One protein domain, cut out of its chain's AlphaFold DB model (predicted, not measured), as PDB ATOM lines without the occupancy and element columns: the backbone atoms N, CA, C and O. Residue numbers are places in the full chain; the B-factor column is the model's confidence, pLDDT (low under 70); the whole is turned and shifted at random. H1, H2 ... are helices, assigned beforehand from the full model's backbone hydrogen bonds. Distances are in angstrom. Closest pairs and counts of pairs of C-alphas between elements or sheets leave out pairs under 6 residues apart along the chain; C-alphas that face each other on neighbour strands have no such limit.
ATOM      1  N   THR A 401     145.843 179.565 241.297       83.12
ATOM      2  CA  THR A 401     145.423 180.916 241.697       83.12
ATOM      3  C   THR A 401     143.968 180.935 242.149       83.12
ATOM      4  O   THR A 401     143.640 181.486 243.200       83.12
ATOM      5  N   THR A 402     143.093 180.292 241.376       83.94
ATOM      6  CA  THR A 402     141.658 180.221 241.659       83.94
ATOM      7  C   THR A 402     141.400 179.416 242.930       83.94
ATOM      8  O   THR A 402     140.623 179.852 243.781       83.94
ATOM      9  N   ARG A 403     142.093 178.283 243.110       87.31
ATOM     10  CA  ARG A 403     141.995 177.466 244.333       87.31
ATOM     11  C   ARG A 403     142.444 178.239 245.580       87.31
ATOM     12  O   ARG A 403     141.716 178.278 246.570       87.31
ATOM     13  N   LEU A 404     143.579 178.940 245.507       87.81
ATOM     14  CA  LEU A 404     144.104 179.783 246.591       87.81
ATOM     15  C   LEU A 404     143.148 180.931 246.956       87.81
ATOM     16  O   LEU A 404     142.919 181.204 248.132       87.81
ATOM     17  N   GLN A 405     142.562 181.608 245.963       86.88
ATOM     18  CA  GLN A 405     141.598 182.686 246.211       86.88
ATOM     19  C   GLN A 405     140.325 182.174 246.894       86.88
ATOM     20  O   GLN A 405     139.839 182.805 247.834       86.88
ATOM     21  N   ARG A 406     139.804 181.025 246.450       88.06
ATOM     22  CA  ARG A 406     138.611 180.406 247.042       88.06
ATOM     23  C   ARG A 406     138.855 179.969 248.481       88.06
ATOM     24  O   ARG A 406     138.057 180.316 249.350       88.06
ATOM     25  N   VAL A 407     139.971 179.289 248.759       91.12
ATOM     26  CA  VAL A 407     140.262 178.820 250.121       91.12
ATOM     27  C   VAL A 407     140.504 179.980 251.093       91.12
ATOM     28  O   VAL A 407     140.054 179.909 252.236       91.12
ATOM     29  N   ILE A 408     141.134 181.082 250.651       90.31
ATOM     30  CA  ILE A 408     141.275 182.300 251.471       90.31
ATOM     31  C   ILE A 408     139.898 182.835 251.860       90.31
ATOM     32  O   ILE A 408     139.659 183.068 253.043       90.31
ATOM     33  N   ALA A 409     138.997 183.004 250.890       89.06
ATOM     34  CA  ALA A 409     137.665 183.546 251.148       89.06
ATOM     35  C   ALA A 409     136.860 182.657 252.112       89.06
ATOM     36  O   ALA A 409     136.204 183.168 253.018       89.06
ATOM     37  N   LEU A 410     136.948 181.329 251.956       90.88
ATOM     38  CA  LEU A 410     136.280 180.375 252.847       90.88
ATOM     39  C   LEU A 410     136.829 180.443 254.272       90.88
ATOM     40  O   LEU A 410     136.058 180.546 255.224       90.88
ATOM     41  N   MET A 411     138.149 180.444 254.431       89.69
ATOM     42  CA  MET A 411     138.783 180.509 255.747       89.69
ATOM     43  C   MET A 411     138.563 181.864 256.433       89.69
ATOM     44  O   MET A 411     138.352 181.892 257.643       89.69
ATOM     45  N   GLU A 412     138.546 182.978 255.692       88.06
ATOM     46  CA  GLU A 412     138.158 184.297 256.219       88.06
ATOM     47  C   GLU A 412     136.702 184.305 256.705       88.06
ATOM     48  O   GLU A 412     136.425 184.802 257.798       88.06
ATOM     49  N   ALA A 413     135.780 183.714 255.939       86.69
ATOM     50  CA  ALA A 413     134.371 183.637 256.311       86.69
ATOM     51  C   ALA A 413     134.134 182.756 257.552       86.69
ATOM     52  O   ALA A 413     133.329 183.130 258.413       86.69
ATOM     53  N   LEU A 414     134.858 181.633 257.660       87.19
ATOM     54  CA  LEU A 414     134.850 180.742 258.824       87.19
ATOM     55  C   LEU A 414     135.457 181.422 260.059       87.19
ATOM     56  O   LEU A 414     134.870 181.378 261.134       87.19
ATOM     57  N   HIS A 415     136.598 182.105 259.917       87.06
ATOM     58  CA  HIS A 415     137.235 182.834 261.019       87.06
ATOM     59  C   HIS A 415     136.374 184.003 261.524       87.06
ATOM     60  O   HIS A 415     136.310 184.266 262.723       87.06
ATOM     61  N   ALA A 416     135.660 184.682 260.621       85.31
ATOM     62  CA  ALA A 416     134.717 185.744 260.965       85.31
ATOM     63  C   ALA A 416     133.378 185.229 261.536       85.31
ATOM     64  O   ALA A 416     132.509 186.044 261.850       85.31
ATOM     65  N   ASN A 417     133.185 183.907 261.655       85.25
ATOM     66  CA  ASN A 417     131.922 183.257 262.033       85.25
ATOM     67  C   ASN A 417     130.723 183.665 261.153       85.25
ATOM     68  O   ASN A 417     129.574 183.638 261.590       85.25
ATOM     69  N   THR A 418     130.988 184.068 259.908       86.06
ATOM     70  CA  THR A 418     129.949 184.373 258.905       86.06
ATOM     71  C   THR A 418     129.535 183.139 258.107       86.06
ATOM     72  O   THR A 418     128.475 183.129 257.486       86.06
ATOM     73  N   LEU A 419     130.368 182.100 258.155       87.12
ATOM     74  CA  LEU A 419     130.155 180.772 257.606       87.12
ATOM     75  C   LEU A 419     130.487 179.762 258.707       87.12
ATOM     76  O   LEU A 419     131.389 180.006 259.510       87.12
ATOM     77  N   THR A 420     129.781 178.638 258.750       85.94
ATOM     78  CA  THR A 420     130.030 177.552 259.711       85.94
ATOM     79  C   THR A 420     130.261 176.237 258.966       85.94
ATOM     80  O   THR A 420     129.747 176.052 257.862       85.94
ATOM     81  N   LEU A 421     131.059 175.319 259.530       84.94
ATOM     82  CA  LEU A 421     131.489 174.091 258.832       84.94
ATOM     83  C   LEU A 421     130.313 173.200 258.388       84.94
ATOM     84  O   LEU A 421     130.359 172.578 257.329       84.94
ATOM     85  N   ASP A 422     129.229 173.184 259.161       85.50
ATOM     86  CA  ASP A 422     127.986 172.468 258.869       85.50
ATOM     87  C   ASP A 422     127.226 173.039 257.660       85.50
ATOM     88  O   ASP A 422     126.522 172.298 256.976       85.50
ATOM     89  N   THR A 423     127.418 174.324 257.354       86.38
ATOM     90  CA  THR A 423     126.754 175.024 256.238       86.38
ATOM     91  C   THR A 423     127.530 174.982 254.919       86.38
ATOM     92  O   THR A 423     127.043 175.501 253.916       86.38
ATOM     93  N   LEU A 424     128.712 174.354 254.901       86.62
ATOM     94  CA  LEU A 424     129.541 174.245 253.701       86.62
ATOM     95  C   LEU A 424     128.905 173.334 252.649       86.62
ATOM     96  O   LEU A 424     128.584 172.173 252.935       86.62
ATOM     97  N   ASP A 425     128.808 173.832 251.416       88.81
ATOM     98  CA  ASP A 425     128.386 173.033 250.268       88.81
ATOM     99  C   ASP A 425     129.468 172.024 249.826       88.81
ATOM    100  O   ASP A 425     130.602 172.013 250.314       88.81
ATOM    101  N   ALA A 426     129.113 171.135 248.895       83.19
ATOM    102  CA  ALA A 426     130.011 170.077 248.434       83.19
ATOM    103  C   ALA A 426     131.295 170.612 247.771       83.19
ATOM    104  O   ALA A 426     132.356 170.022 247.958       83.19
ATOM    105  N   GLN A 427     131.228 171.726 247.035       84.25
ATOM    106  CA  GLN A 427     132.400 172.312 246.384       84.25
ATOM    107  C   GLN A 427     133.304 173.003 247.406       84.25
ATOM    108  O   GLN A 427     134.518 172.849 247.350       84.25
ATOM    109  N   GLN A 428     132.725 173.715 248.370       87.81
ATOM    110  CA  GLN A 428     133.470 174.373 249.442       87.81
ATOM    111  C   GLN A 428     134.211 173.359 250.321       87.81
ATOM    112  O   GLN A 428     135.355 173.594 250.707       87.81
ATOM    113  N   ARG A 429     133.586 172.207 250.599       87.31
ATOM    114  CA  ARG A 429     134.234 171.090 251.302       87.31
ATOM    115  C   ARG A 429     135.401 170.512 250.504       87.31
ATOM    116  O   ARG A 429     136.437 170.236 251.096       87.31
ATOM    117  N   LEU A 430     135.262 170.366 249.184       85.44
ATOM    118  CA  LEU A 430     136.355 169.913 248.312       85.44
ATOM    119  C   LEU A 430     137.509 170.925 248.265       85.44
ATOM    120  O   LEU A 430     138.663 170.532 248.406       85.44
ATOM    121  N   ASP A 431     137.202 172.216 248.127       85.88
ATOM    122  CA  ASP A 431     138.205 173.287 248.104       85.88
ATOM    123  C   ASP A 431     138.975 173.362 249.436       85.88
ATOM    124  O   ASP A 431     140.177 173.613 249.446       85.88
ATOM    125  N   LEU A 432     138.311 173.111 250.570       88.62
ATOM    126  CA  LEU A 432     138.968 173.043 251.876       88.62
ATOM    127  C   LEU A 432     139.743 171.733 252.079       88.62
ATOM    128  O   LEU A 432     140.830 171.774 252.649       88.62
ATOM    129  N   ALA A 433     139.241 170.596 251.590       88.88
ATOM    130  CA  ALA A 433     139.945 169.313 251.657       88.88
ATOM    131  C   ALA A 433     141.274 169.333 250.882       88.88
ATOM    132  O   ALA A 433     142.233 168.691 251.292       88.88
ATOM    133  N   ASP A 434     141.371 170.131 249.812       87.38
ATOM    134  CA  ASP A 434     142.613 170.332 249.052       87.38
ATOM    135  C   ASP A 434     143.749 170.958 249.896       87.38
ATOM    136  O   ASP A 434     144.933 170.728 249.631       87.38
ATOM    137  N   PHE A 435     143.405 171.733 250.933       88.75
ATOM    138  CA  PHE A 435     144.356 172.419 251.823       88.75
ATOM    139  C   PHE A 435     144.421 171.838 253.239       88.75
ATOM    140  O   PHE A 435     145.420 172.040 253.929       88.75
ATOM    141  N   PHE A 436     143.375 171.137 253.669       89.69
ATOM    142  CA  PHE A 436     143.256 170.530 254.992       89.69
ATOM    143  C   PHE A 436     142.756 169.079 254.885       89.69
ATOM    144  O   PHE A 436     141.664 168.775 255.379       89.69
ATOM    145  N   PRO A 437     143.522 168.183 254.238       87.56
ATOM    146  CA  PRO A 437     143.148 166.781 254.162       87.56
ATOM    147  C   PRO A 437     143.397 166.064 255.499       87.56
ATOM    148  O   PRO A 437     144.327 166.395 256.246       87.56
ATOM    149  N   ASP A 438     142.586 165.056 255.800       81.94
ATOM    150  CA  ASP A 438     142.865 164.044 256.813       81.94
ATOM    151  C   ASP A 438     143.820 162.967 256.255       81.94
ATOM    152  O   ASP A 438     144.357 163.092 255.152       81.94
ATOM    153  N   ALA A 439     144.079 161.912 257.031       75.19
ATOM    154  CA  ALA A 439     144.981 160.833 256.619       75.19
ATOM    155  C   ALA A 439     144.504 160.077 255.362       75.19
ATOM    156  O   ALA A 439     145.332 159.488 254.667       75.19
ATOM    157  N   ASP A 440     143.205 160.124 255.061       74.62
ATOM    158  CA  ASP A 440     142.582 159.474 253.909       74.62
ATOM    159  C   ASP A 440     142.373 160.456 252.735       74.62
ATOM    160  O   ASP A 440     141.795 160.093 251.709       74.62
ATOM    161  N   GLY A 441     142.854 161.701 252.857       67.06
ATOM    162  CA  GLY A 441     142.693 162.749 251.847       67.06
ATOM    163  C   GLY A 441     141.325 163.441 251.871       67.06
ATOM    164  O   GLY A 441     141.029 164.241 250.983       67.06
ATOM    165  N   ALA A 442     140.481 163.136 252.858       77.56
ATOM    166  CA  ALA A 442     139.166 163.732 253.030       77.56
ATOM    167  C   ALA A 442     139.228 165.012 253.880       77.56
ATOM    168  O   ALA A 442     140.257 165.401 254.411       77.56
ATOM    169  N   PHE A 443     138.110 165.720 253.971       81.25
ATOM    170  CA  PHE A 443     137.995 167.003 254.664       81.25
ATOM    171  C   PHE A 443     138.211 166.884 256.192       81.25
ATOM    172  O   PHE A 443     137.387 166.284 256.881       81.25
ATOM    173  N   ASP A 444     139.272 167.501 256.739       85.31
ATOM    174  CA  ASP A 444     139.581 167.481 258.180       85.31
ATOM    175  C   ASP A 444     138.988 168.690 258.935       85.31
ATOM    176  O   ASP A 444     139.600 169.756 259.082       85.31
ATOM    177  N   GLU A 445     137.787 168.502 259.490       84.25
ATOM    178  CA  GLU A 445     137.086 169.514 260.297       84.25
ATOM    179  C   GLU A 445     137.869 169.959 261.540       84.25
ATOM    180  O   GLU A 445     137.746 171.111 261.980       84.25
ATOM    181  N   ARG A 446     138.683 169.070 262.126       83.75
ATOM    182  CA  ARG A 446     139.432 169.369 263.354       83.75
ATOM    183  C   ARG A 446     140.589 170.306 263.056       83.75
ATOM    184  O   ARG A 446     140.774 171.275 263.795       83.75
ATOM    185  N   LYS A 447     141.332 170.061 261.969       83.25
ATOM    186  CA  LYS A 447     142.398 170.966 261.510       83.25
ATOM    187  C   LYS A 447     141.838 172.353 261.222       83.25
ATOM    188  O   LYS A 447     142.357 173.331 261.754       83.25
ATOM    189  N   ILE A 448     140.752 172.450 260.458       85.69
ATOM    190  CA  ILE A 448     140.158 173.747 260.105       85.69
ATOM    191  C   ILE A 448     139.701 174.495 261.357       85.69
ATOM    192  O   ILE A 448     140.042 175.664 261.521       85.69
ATOM    193  N   SER A 449     139.017 173.810 262.278       81.81
ATOM    194  CA  SER A 449     138.591 174.402 263.552       81.81
ATOM    195  C   SER A 449     139.775 174.933 264.363       81.81
ATOM    196  O   SER A 449     139.695 176.021 264.929       81.81
ATOM    197  N   ALA A 450     140.902 174.215 264.397       78.56
ATOM    198  CA  ALA A 450     142.113 174.672 265.080       78.56
ATOM    199  C   ALA A 450     142.744 175.911 264.415       78.56
ATOM    200  O   ALA A 450     143.268 176.782 265.112       78.56
ATOM    201  N   PHE A 451     142.673 176.018 263.084       78.38
ATOM    202  CA  PHE A 451     143.158 177.187 262.346       78.38
ATOM    203  C   PHE A 451     142.229 178.396 262.464       78.38
ATOM    204  O   PHE A 451     142.728 179.514 262.489       78.38
ATOM    205  N   THR A 452     140.908 178.210 262.533       79.19
ATOM    206  CA  THR A 452     139.938 179.319 262.576       79.19
ATOM    207  C   THR A 452     139.684 179.843 263.986       79.19
ATOM    208  O   THR A 452     139.369 181.023 264.134       79.19
ATOM    209  N   THR A 453     139.852 179.020 265.027       77.00
ATOM    210  CA  THR A 453     139.656 179.441 266.429       77.00
ATOM    211  C   THR A 453     140.873 180.143 267.030       77.00
ATOM    212  O   THR A 453     140.710 181.050 267.848       77.00
ATOM    213  N   ASP A 454     142.092 179.790 266.609       78.81
ATOM    214  CA  ASP A 454     143.314 180.475 267.034       78.81
ATOM    215  C   ASP A 454     143.724 181.553 266.018       78.81
ATOM    216  O   ASP A 454     144.229 181.268 264.929       78.81
ATOM    217  N   ALA A 455     143.576 182.823 266.408       73.62
ATOM    218  CA  ALA A 455     143.936 183.976 265.583       73.62
ATOM    219  C   ALA A 455     145.409 183.971 265.121       73.62
ATOM    220  O   ALA A 455     145.723 184.529 264.064       73.62
ATOM    221  N   ARG A 456     146.329 183.351 265.876       71.19
ATOM    222  CA  ARG A 456     147.744 183.237 265.489       71.19
ATOM    223  C   ARG A 456     147.937 182.201 264.390       71.19
ATOM    224  O   ARG A 456     148.669 182.480 263.438       71.19
ATOM    225  N   HIS A 457     147.288 181.041 264.499       75.44
ATOM    226  CA  HIS A 457     147.332 180.015 263.456       75.44
ATOM    227  C   HIS A 457     146.671 180.511 262.173       75.44
ATOM    228  O   HIS A 457     147.287 180.409 261.110       75.44
ATOM    229  N   PHE A 458     145.502 181.153 262.285       79.12
ATOM    230  CA  PHE A 458     144.833 181.802 261.160       79.12
ATOM    231  C   PHE A 458     145.751 182.812 260.466       79.12
ATOM    232  O   PHE A 458     145.985 182.720 259.265       79.12
ATOM    233  N   SER A 459     146.331 183.747 261.229       69.88
ATOM    234  CA  SER A 459     147.180 184.805 260.672       69.88
ATOM    235  C   SER A 459     148.430 184.254 259.987       69.88
ATOM    236  O   SER A 459     148.844 184.779 258.956       69.88
ATOM    237  N   ARG A 460     149.058 183.211 260.545       75.56
ATOM    238  CA  ARG A 460     150.238 182.585 259.933       75.56
ATOM    239  C   ARG A 460     149.875 181.922 258.609       75.56
ATOM    240  O   ARG A 460     150.458 182.269 257.589       75.56
ATOM    241  N   TRP A 461     148.872 181.048 258.625       85.38
ATOM    242  CA  TRP A 461     148.391 180.373 257.423       85.38
ATOM    243  C   TRP A 461     147.962 181.372 256.345       85.38
ATOM    244  O   TRP A 461     148.396 181.281 255.201       85.38
ATOM    245  N   HIS A 462     147.188 182.390 256.719       81.81
ATOM    246  CA  HIS A 462     146.703 183.415 255.798       81.81
ATOM    247  C   HIS A 462     147.841 184.175 255.116       81.81
ATOM    248  O   HIS A 462     147.781 184.440 253.914       81.81
ATOM    249  N   ASN A 463     148.900 184.491 255.864       75.88
ATOM    250  CA  ASN A 463     150.090 185.122 255.309       75.88
ATOM    251  C   ASN A 463     150.826 184.198 254.334       75.88
ATOM    252  O   ASN A 463     151.220 184.664 253.268       75.88
ATOM    253  N   ASP A 464     150.968 182.912 254.653       76.25
ATOM    254  CA  ASP A 464     151.651 181.946 253.784       76.25
ATOM    255  C   ASP A 464     150.895 181.748 252.460       76.25
ATOM    256  O   ASP A 464     151.491 181.775 251.381       76.25
ATOM    257  N   VAL A 465     149.563 181.639 252.515       81.81
ATOM    258  CA  VAL A 465     148.724 181.507 251.315       81.81
ATOM    259  C   VAL A 465     148.747 182.794 250.485       81.81
ATOM    260  O   VAL A 465     148.872 182.739 249.261       81.81
ATOM    261  N   LYS A 466     148.711 183.976 251.122       76.50
ATOM    262  CA  LYS A 466     148.867 185.264 250.422       76.50
ATOM    263  C   LYS A 466     150.235 185.421 249.768       76.50
ATOM    264  O   LYS A 466     150.310 185.981 248.677       76.50
ATOM    265  N   GLN A 467     151.302 184.953 250.410       72.38
ATOM    266  CA  GLN A 467     152.641 184.958 249.819       72.38
ATOM    267  C   GLN A 467     152.697 184.061 248.585       72.38
ATOM    268  O   GLN A 467     153.197 184.492 247.549       72.38
ATOM    269  N   LEU A 468     152.123 182.856 248.660       79.25
ATOM    270  CA  LEU A 468     152.036 181.970 247.504       79.25
ATOM    271  C   LEU A 468     151.218 182.605 246.370       79.25
ATOM    272  O   LEU A 468     151.630 182.563 245.215       79.25
ATOM    273  N   LEU A 469     150.108 183.280 246.679       78.00
ATOM    274  CA  LEU A 469     149.296 183.987 245.682       78.00
ATOM    275  C   LEU A 469     150.070 185.113 244.961       78.00
ATOM    276  O   LEU A 469     149.762 185.430 243.816       78.00
ATOM    277  N   GLN A 470     151.091 185.696 245.597       68.94
ATOM    278  CA  GLN A 470     151.939 186.748 245.018       68.94
ATOM    279  C   GLN A 470     153.042 186.224 244.082       68.94
ATOM    280  O   GLN A 470     153.796 187.030 243.537       68.94
ATOM    281  N   LEU A 471     153.141 184.907 243.875       67.38
ATOM    282  CA  LEU A 471     154.167 184.254 243.056       67.38
ATOM    283  C   LEU A 471     153.577 183.649 241.760       67.38
ATOM    284  O   LEU A 471     153.586 182.424 241.608       67.38
ATOM    285  N   PRO A 472     153.091 184.460 240.799       61.38
ATOM    286  CA  PRO A 472     152.377 183.966 239.615       61.38
ATOM    287  C   PRO A 472     153.207 182.997 238.761       61.38
ATOM    288  O   PRO A 472     152.690 181.994 238.273       61.38
ATOM    289  N   ASP A 473     154.518 183.227 238.656       57.22
ATOM    290  CA  ASP A 473     155.420 182.365 237.882       57.22
ATOM    291  C   ASP A 473     155.579 180.959 238.498       57.22
ATOM    292  O   ASP A 473     155.919 180.000 237.803       57.22
ATOM    293  N   THR A 474     155.290 180.806 239.797       64.19
ATOM    294  CA  THR A 474     155.350 179.509 240.496       64.19
ATOM    295  C   THR A 474     154.053 178.714 240.385       64.19
ATOM    296  O   THR A 474     154.056 177.499 240.587       64.19
ATOM    297  N   HIS A 475     152.940 179.357 240.016       72.31
ATOM    298  CA  HIS A 475     151.634 178.697 239.977       72.31
ATOM    299  C   HIS A 475     151.581 177.602 238.920       72.31
ATOM    300  O   HIS A 475     151.057 176.530 239.195       72.31
ATOM    301  N   ALA A 476     152.208 177.814 237.760       65.56
ATOM    302  CA  ALA A 476     152.316 176.787 236.724       65.56
ATOM    303  C   ALA A 476     153.102 175.552 237.202       65.56
ATOM    304  O   ALA A 476     152.758 174.424 236.850       65.56
ATOM    305  N   GLN A 477     154.127 175.753 238.037       62.91
ATOM    306  CA  GLN A 477     154.954 174.666 238.568       62.91
ATOM    307  C   GLN A 477     154.226 173.877 239.658       62.91
ATOM    308  O   GLN A 477     154.416 172.672 239.771       62.91
ATOM    309  N   LEU A 478     153.366 174.536 240.434       77.69
ATOM    310  CA  LEU A 478     152.644 173.937 241.557       77.69
ATOM    311  C   LEU A 478     151.208 173.517 241.197       77.69
ATOM    312  O   LEU A 478     150.527 172.905 242.013       77.69
ATOM    313  N   ALA A 479     150.742 173.802 239.977       74.69
ATOM    314  CA  ALA A 479     149.358 173.573 239.551       74.69
ATOM    315  C   ALA A 479     148.897 172.114 239.676       74.69
ATOM    316  O   ALA A 479     147.714 171.862 239.890       74.69
ATOM    317  N   HIS A 480     149.824 171.160 239.549       75.00
ATOM    318  CA  HIS A 480     149.542 169.729 239.627       75.00
ATOM    319  C   HIS A 480     149.468 169.189 241.065       75.00
ATOM    320  O   HIS A 480     149.053 168.045 241.254       75.00
ATOM    321  N   LEU A 481     149.858 169.994 242.059       80.25
ATOM    322  CA  LEU A 481     149.848 169.631 243.473       80.25
ATOM    323  C   LEU A 481     148.520 170.006 244.140       80.25
ATOM    324  O   LEU A 481     147.799 170.909 243.688       80.25
ATOM    325  N   THR A 482     148.225 169.334 245.254       86.25
ATOM    326  CA  THR A 482     147.164 169.781 246.164       86.25
ATOM    327  C   THR A 482     147.552 171.106 246.816       86.25
ATOM    328  O   THR A 482     148.735 171.464 246.872       86.25
ATOM    329  N   GLY A 483     146.563 171.845 247.303       85.38
ATOM    330  CA  GLY A 483     146.762 173.106 248.012       85.38
ATOM    331  C   GLY A 483     147.723 172.985 249.199       85.38
ATOM    332  O   GLY A 483     148.631 173.807 249.339       85.38
ATOM    333  N   GLU A 484     147.589 171.924 250.002       87.94
ATOM    334  CA  GLU A 484     148.479 171.632 251.137       87.94
ATOM    335  C   GLU A 484     149.936 171.449 250.682       87.94
ATOM    336  O   GLU A 484     150.844 172.096 251.208       87.94
ATOM    337  N   HIS A 485     150.168 170.629 249.652       83.12
ATOM    338  CA  HIS A 485     151.513 170.370 249.136       83.12
ATOM    339  C   HIS A 485     152.127 171.607 248.473       83.12
ATOM    340  O   HIS A 485     153.320 171.869 248.643       83.12
ATOM    341  N   ALA A 486     151.331 172.396 247.749       82.44
ATOM    342  CA  ALA A 486     151.784 173.654 247.164       82.44
ATOM    343  C   ALA A 486     152.204 174.660 248.252       82.44
ATOM    344  O   ALA A 486     153.247 175.309 248.128       82.44
ATOM    345  N   LEU A 487     151.440 174.749 249.346       84.00
ATOM    346  CA  LEU A 487     151.761 175.607 250.486       84.00
ATOM    347  C   LEU A 487     153.025 175.132 251.215       84.00
ATOM    348  O   LEU A 487     153.923 175.938 251.460       84.00
ATOM    349  N   ALA A 488     153.139 173.831 251.494       79.75
ATOM    350  CA  ALA A 488     154.315 173.244 252.133       79.75
ATOM    351  C   ALA A 488     155.588 173.464 251.297       79.75
ATOM    352  O   ALA A 488     156.636 173.839 251.829       79.75
ATOM    353  N   ARG A 489     155.489 173.303 249.969       76.94
ATOM    354  CA  ARG A 489     156.597 173.555 249.040       76.94
ATOM    355  C   ARG A 489     157.019 175.026 249.039       76.94
ATOM    356  O   ARG A 489     158.213 175.310 249.090       76.94
ATOM    357  N   SER A 490     156.056 175.948 249.055       77.69
ATOM    358  CA  SER A 490     156.308 177.392 249.167       77.69
ATOM    359  C   SER A 490     156.997 177.762 250.488       77.69
ATOM    360  O   SER A 490     157.990 178.490 250.502       77.69
ATOM    361  N   GLN A 491     156.530 177.208 251.609       73.38
ATOM    362  CA  GLN A 491     157.134 177.428 252.924       73.38
ATOM    363  C   GLN A 491     158.565 176.884 253.004       73.38
ATOM    364  O   GLN A 491     159.421 177.511 253.627       73.38
ATOM    365  N   GLU A 492     158.835 175.732 252.390       68.56
ATOM    366  CA  GLU A 492     160.187 175.176 252.294       68.56
ATOM    367  C   GLU A 492     161.114 176.120 251.519       68.56
ATOM    368  O   GLU A 492     162.183 176.476 252.013       68.56
ATOM    369  N   TRP A 493     160.673 176.625 250.365       68.69
ATOM    370  CA  TRP A 493     161.432 177.619 249.601       68.69
ATOM    371  C   TRP A 493     161.682 178.904 250.393       68.69
ATOM    372  O   TRP A 493     162.805 179.411 250.406       68.69
ATOM    373  N   ASN A 494     160.680 179.404 251.117       61.53
ATOM    374  CA  ASN A 494     160.834 180.576 251.978       61.53
ATOM    375  C   ASN A 494     161.838 180.328 253.114       61.53
ATOM    376  O   ASN A 494     162.671 181.190 253.401       61.53
ATOM    377  N   ARG A 495     161.815 179.147 253.747       60.19
ATOM    378  CA  ARG A 495     162.787 178.773 254.789       60.19
ATOM    379  C   ARG A 495     164.209 178.705 254.233       60.19
ATOM    380  O   ARG A 495     165.130 179.232 254.859       60.19
ATOM    381  N   GLN A 496     164.381 178.147 253.037       55.75
ATOM    382  CA  GLN A 496     165.672 178.115 252.345       55.75
ATOM    383  C   GLN A 496     166.181 179.526 252.017       55.75
ATOM    384  O   GLN A 496     167.357 179.817 252.232       55.75
ATOM    385  N   GLN A 497     165.297 180.440 251.604       54.84
ATOM    386  CA  GLN A 497     165.647 181.846 251.378       54.84
ATOM    387  C   GLN A 497     166.067 182.573 252.657       54.84
ATOM    388  O   GLN A 497     167.069 183.285 252.644       54.84
ATOM    389  N   ILE A 498     165.334 182.401 253.763       52.72
ATOM    390  CA  ILE A 498     165.706 183.008 255.053       52.72
ATOM    391  C   ILE A 498     167.075 182.503 255.483       52.72
ATOM    392  O   ILE A 498     167.917 183.309 255.871       52.72
ATOM    393  N   SER A 499     167.306 181.193 255.386       51.34
ATOM    394  CA  SER A 499     168.587 180.580 255.736       51.34
ATOM    395  C   SER A 499     169.727 181.179 254.906       51.34
ATOM    396  O   SER A 499     170.708 181.661 255.471       51.34
ATOM    397  N   ALA A 500     169.549 181.279 253.584       49.00
ATOM    398  CA  ALA A 500     170.530 181.888 252.690       49.00
ATOM    399  C   ALA A 500     170.791 183.367 253.025       49.00
ATOM    400  O   ALA A 500     171.938 183.768 253.183       49.00
ATOM    401  N   ILE A 501     169.745 184.179 253.218       49.06
ATOM    402  CA  ILE A 501     169.879 185.609 253.549       49.06
ATOM    403  C   ILE A 501     170.544 185.815 254.917       49.06
ATOM    404  O   ILE A 501     171.340 186.740 255.086       49.06
ATOM    405  N   THR A 502     170.219 184.973 255.895       49.81
ATOM    406  CA  THR A 502     170.777 185.039 257.252       49.81
ATOM    407  C   THR A 502     172.256 184.657 257.234       49.81
ATOM    408  O   THR A 502     173.080 185.399 257.770       49.81
ATOM    409  N   ALA A 503     172.611 183.591 256.504       51.50
ATOM    410  CA  ALA A 503     173.998 183.216 256.240       51.50
ATOM    411  C   ALA A 503     174.767 184.338 255.520       51.50
ATOM    412  O   ALA A 503     175.892 184.655 255.894       51.50
ATOM    413  N   TRP A 504     174.145 185.011 254.546       48.50
ATOM    414  CA  TRP A 504     174.764 186.125 253.820       48.50
ATOM    415  C   TRP A 504     175.008 187.368 254.674       48.50
ATOM    416  O   TRP A 504     175.924 188.136 254.383       48.50
ATOM    417  N   LYS A 505     174.190 187.607 255.705       43.84
ATOM    418  CA  LYS A 505     174.333 188.782 256.574       43.84
ATOM    419  C   LYS A 505     175.287 188.564 257.746       43.84
ATOM    420  O   LYS A 505     175.602 189.541 258.420       43.84
ATOM    421  N   GLY A 506     175.736 187.331 257.997       43.38
ATOM    422  CA  GLY A 506     176.551 187.008 259.172       43.38
ATOM    423  C   GLY A 506     175.858 187.351 260.497       43.38
ATOM    424  O   GLY A 506     176.528 187.568 261.501       43.38
ATOM    425  N   VAL A 507     174.525 187.460 260.490       41.78
ATOM    426  CA  VAL A 507     173.716 187.741 261.678       41.78
ATOM    427  C   VAL A 507     173.195 186.404 262.173       41.78
ATOM    428  O   VAL A 507     172.479 185.722 261.445       41.78
ATOM    429  N   GLU A 508     173.559 186.014 263.391       42.88
ATOM    430  CA  GLU A 508     172.969 184.845 264.038       42.88
ATOM    431  C   GLU A 508     171.449 185.038 264.139       42.88
ATOM    432  O   GLU A 508     170.963 186.097 264.550       42.88
ATOM    433  N   ALA A 509     170.688 184.013 263.746       43.28
ATOM    434  CA  ALA A 509     169.223 184.030 263.709       43.28
ATOM    435  C   ALA A 509     168.567 184.347 265.074       43.28
ATOM    436  O   ALA A 509     167.367 184.610 265.138       43.28
ATOM    437  N   GLU A 510     169.348 184.350 266.156       38.25
ATOM    438  CA  GLU A 510     168.905 184.568 267.533       38.25
ATOM    439  C   GLU A 510     168.494 186.017 267.838       38.25
ATOM    440  O   GLU A 510     167.729 186.257 268.771       38.25
ATOM    441  N   GLN A 511     168.914 187.004 267.041       33.34
ATOM    442  CA  GLN A 511     168.646 188.415 267.350       33.34
ATOM    443  C   GLN A 511     167.351 188.964 266.747       33.34
ATOM    444  O   GLN A 511     167.353 190.063 266.204       33.34
ATOM    445  N   GLY A 512     166.234 188.232 266.822       33.44
ATOM    446  CA  GLY A 512     164.887 188.797 266.618       33.44
ATOM    447  C   GLY A 512     164.689 189.657 265.356       33.44
ATOM    448  O   GLY A 512     163.823 190.536 265.335       33.44
ATOM    449  N   VAL A 513     165.499 189.454 264.310       30.94
ATOM    450  CA  VAL A 513     165.474 190.287 263.110       30.94
ATOM    451  C   VAL A 513     164.245 189.887 262.309       30.94
ATOM    452  O   VAL A 513     164.161 188.787 261.770       30.94
TER     453      VAL A 513
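Overview. This is residues 401 to 513 of the 556 residues of an uncharacterized protein of Candidatus Fukatsuia symbiotica (UniProt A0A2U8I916). Two helices, H1 and H4, lie side by side and run opposite ways; H2 crosses H1, H3 packs across the end where H1 finishes, and the short H5 is near the other end. The longest helix, H6, crosses H4 with its early turns and runs out of this body as an arm, whose residues 503 to 505 stick out together with 506 to 508. The printed part has 113 residues with six named helices, H1 to H6 in that order, and no named strand; its class is all helix. It is only just compact, close to loose, with a radius of gyration of the C-alphas of 15.8 A, and elongated, spanning 51 by 31 by 26 A.

Arrangement. Start with H1, residues 401 to 415, one of two hubs, each touching three other helices. H2, residues 426 to 433, touches it about perpendicular, at 86 degrees; the closest C-alphas, of Val 407 and Leu 432, are 6.2 A apart. H3, residues 445 to 453, touches residues 411 to 415 of H1 at a steep tilt of 69 degrees, only just short of about perpendicular; the closest C-alphas, of His 415 and Thr 452, are 4.7 A apart. The other hub, H4, residues 455 to 469, touches H1 at a shallow tilt of 15 degrees, opposite ways; look at the closest C-alphas, of Thr 401 and Leu 469, 6.3 A apart. H3 and H4 touch only at the corner, closest at the C-alphas of Phe 451 and Phe 458, 5.1 A. H5, residues 472 to 478, meets H4 only through their link. H6, residues 483 to 505, touches residues 464 to 468 of H4 with its residues 487 to 491, about perpendicular at 88 degrees; the closest C-alphas, of Leu 468 and Ser 490, are 6.5 A apart. H5 and H6 are close but not clearly touching, with the C-alphas of Leu 478 and Ala 486 closest at 5.7 A. H3 and H6 are apart. In H1, H2, H3, H4 and H6 every O i to N i+4 pair is within hydrogen-bond range; H5 has 1 of 3, and 3 of 4 O i to N i+3 pairs.

Along the chain. Find C-alpha 401 at (145.423, 180.916, 241.697); from there H1 runs 21.1 A to residue 415. H4 runs 20.6 A, from C-alpha 455 at (143.936, 183.976, 265.583) to residue 469. H2, H3 and H5 are shorter. H6 runs 32.9 A and ends at C-alpha 505, at (174.333, 188.782, 256.574).

Size, cuts and confidence. The C-alphas farthest apart, of Thr 423 and Gly 506, are 51.3 A apart. The printed part has no cut, and the link from H2 to H3, 11 residues, is long. Mean pLDDT of the printed part is 74.7, and among the residues under 70 are 492 to 513.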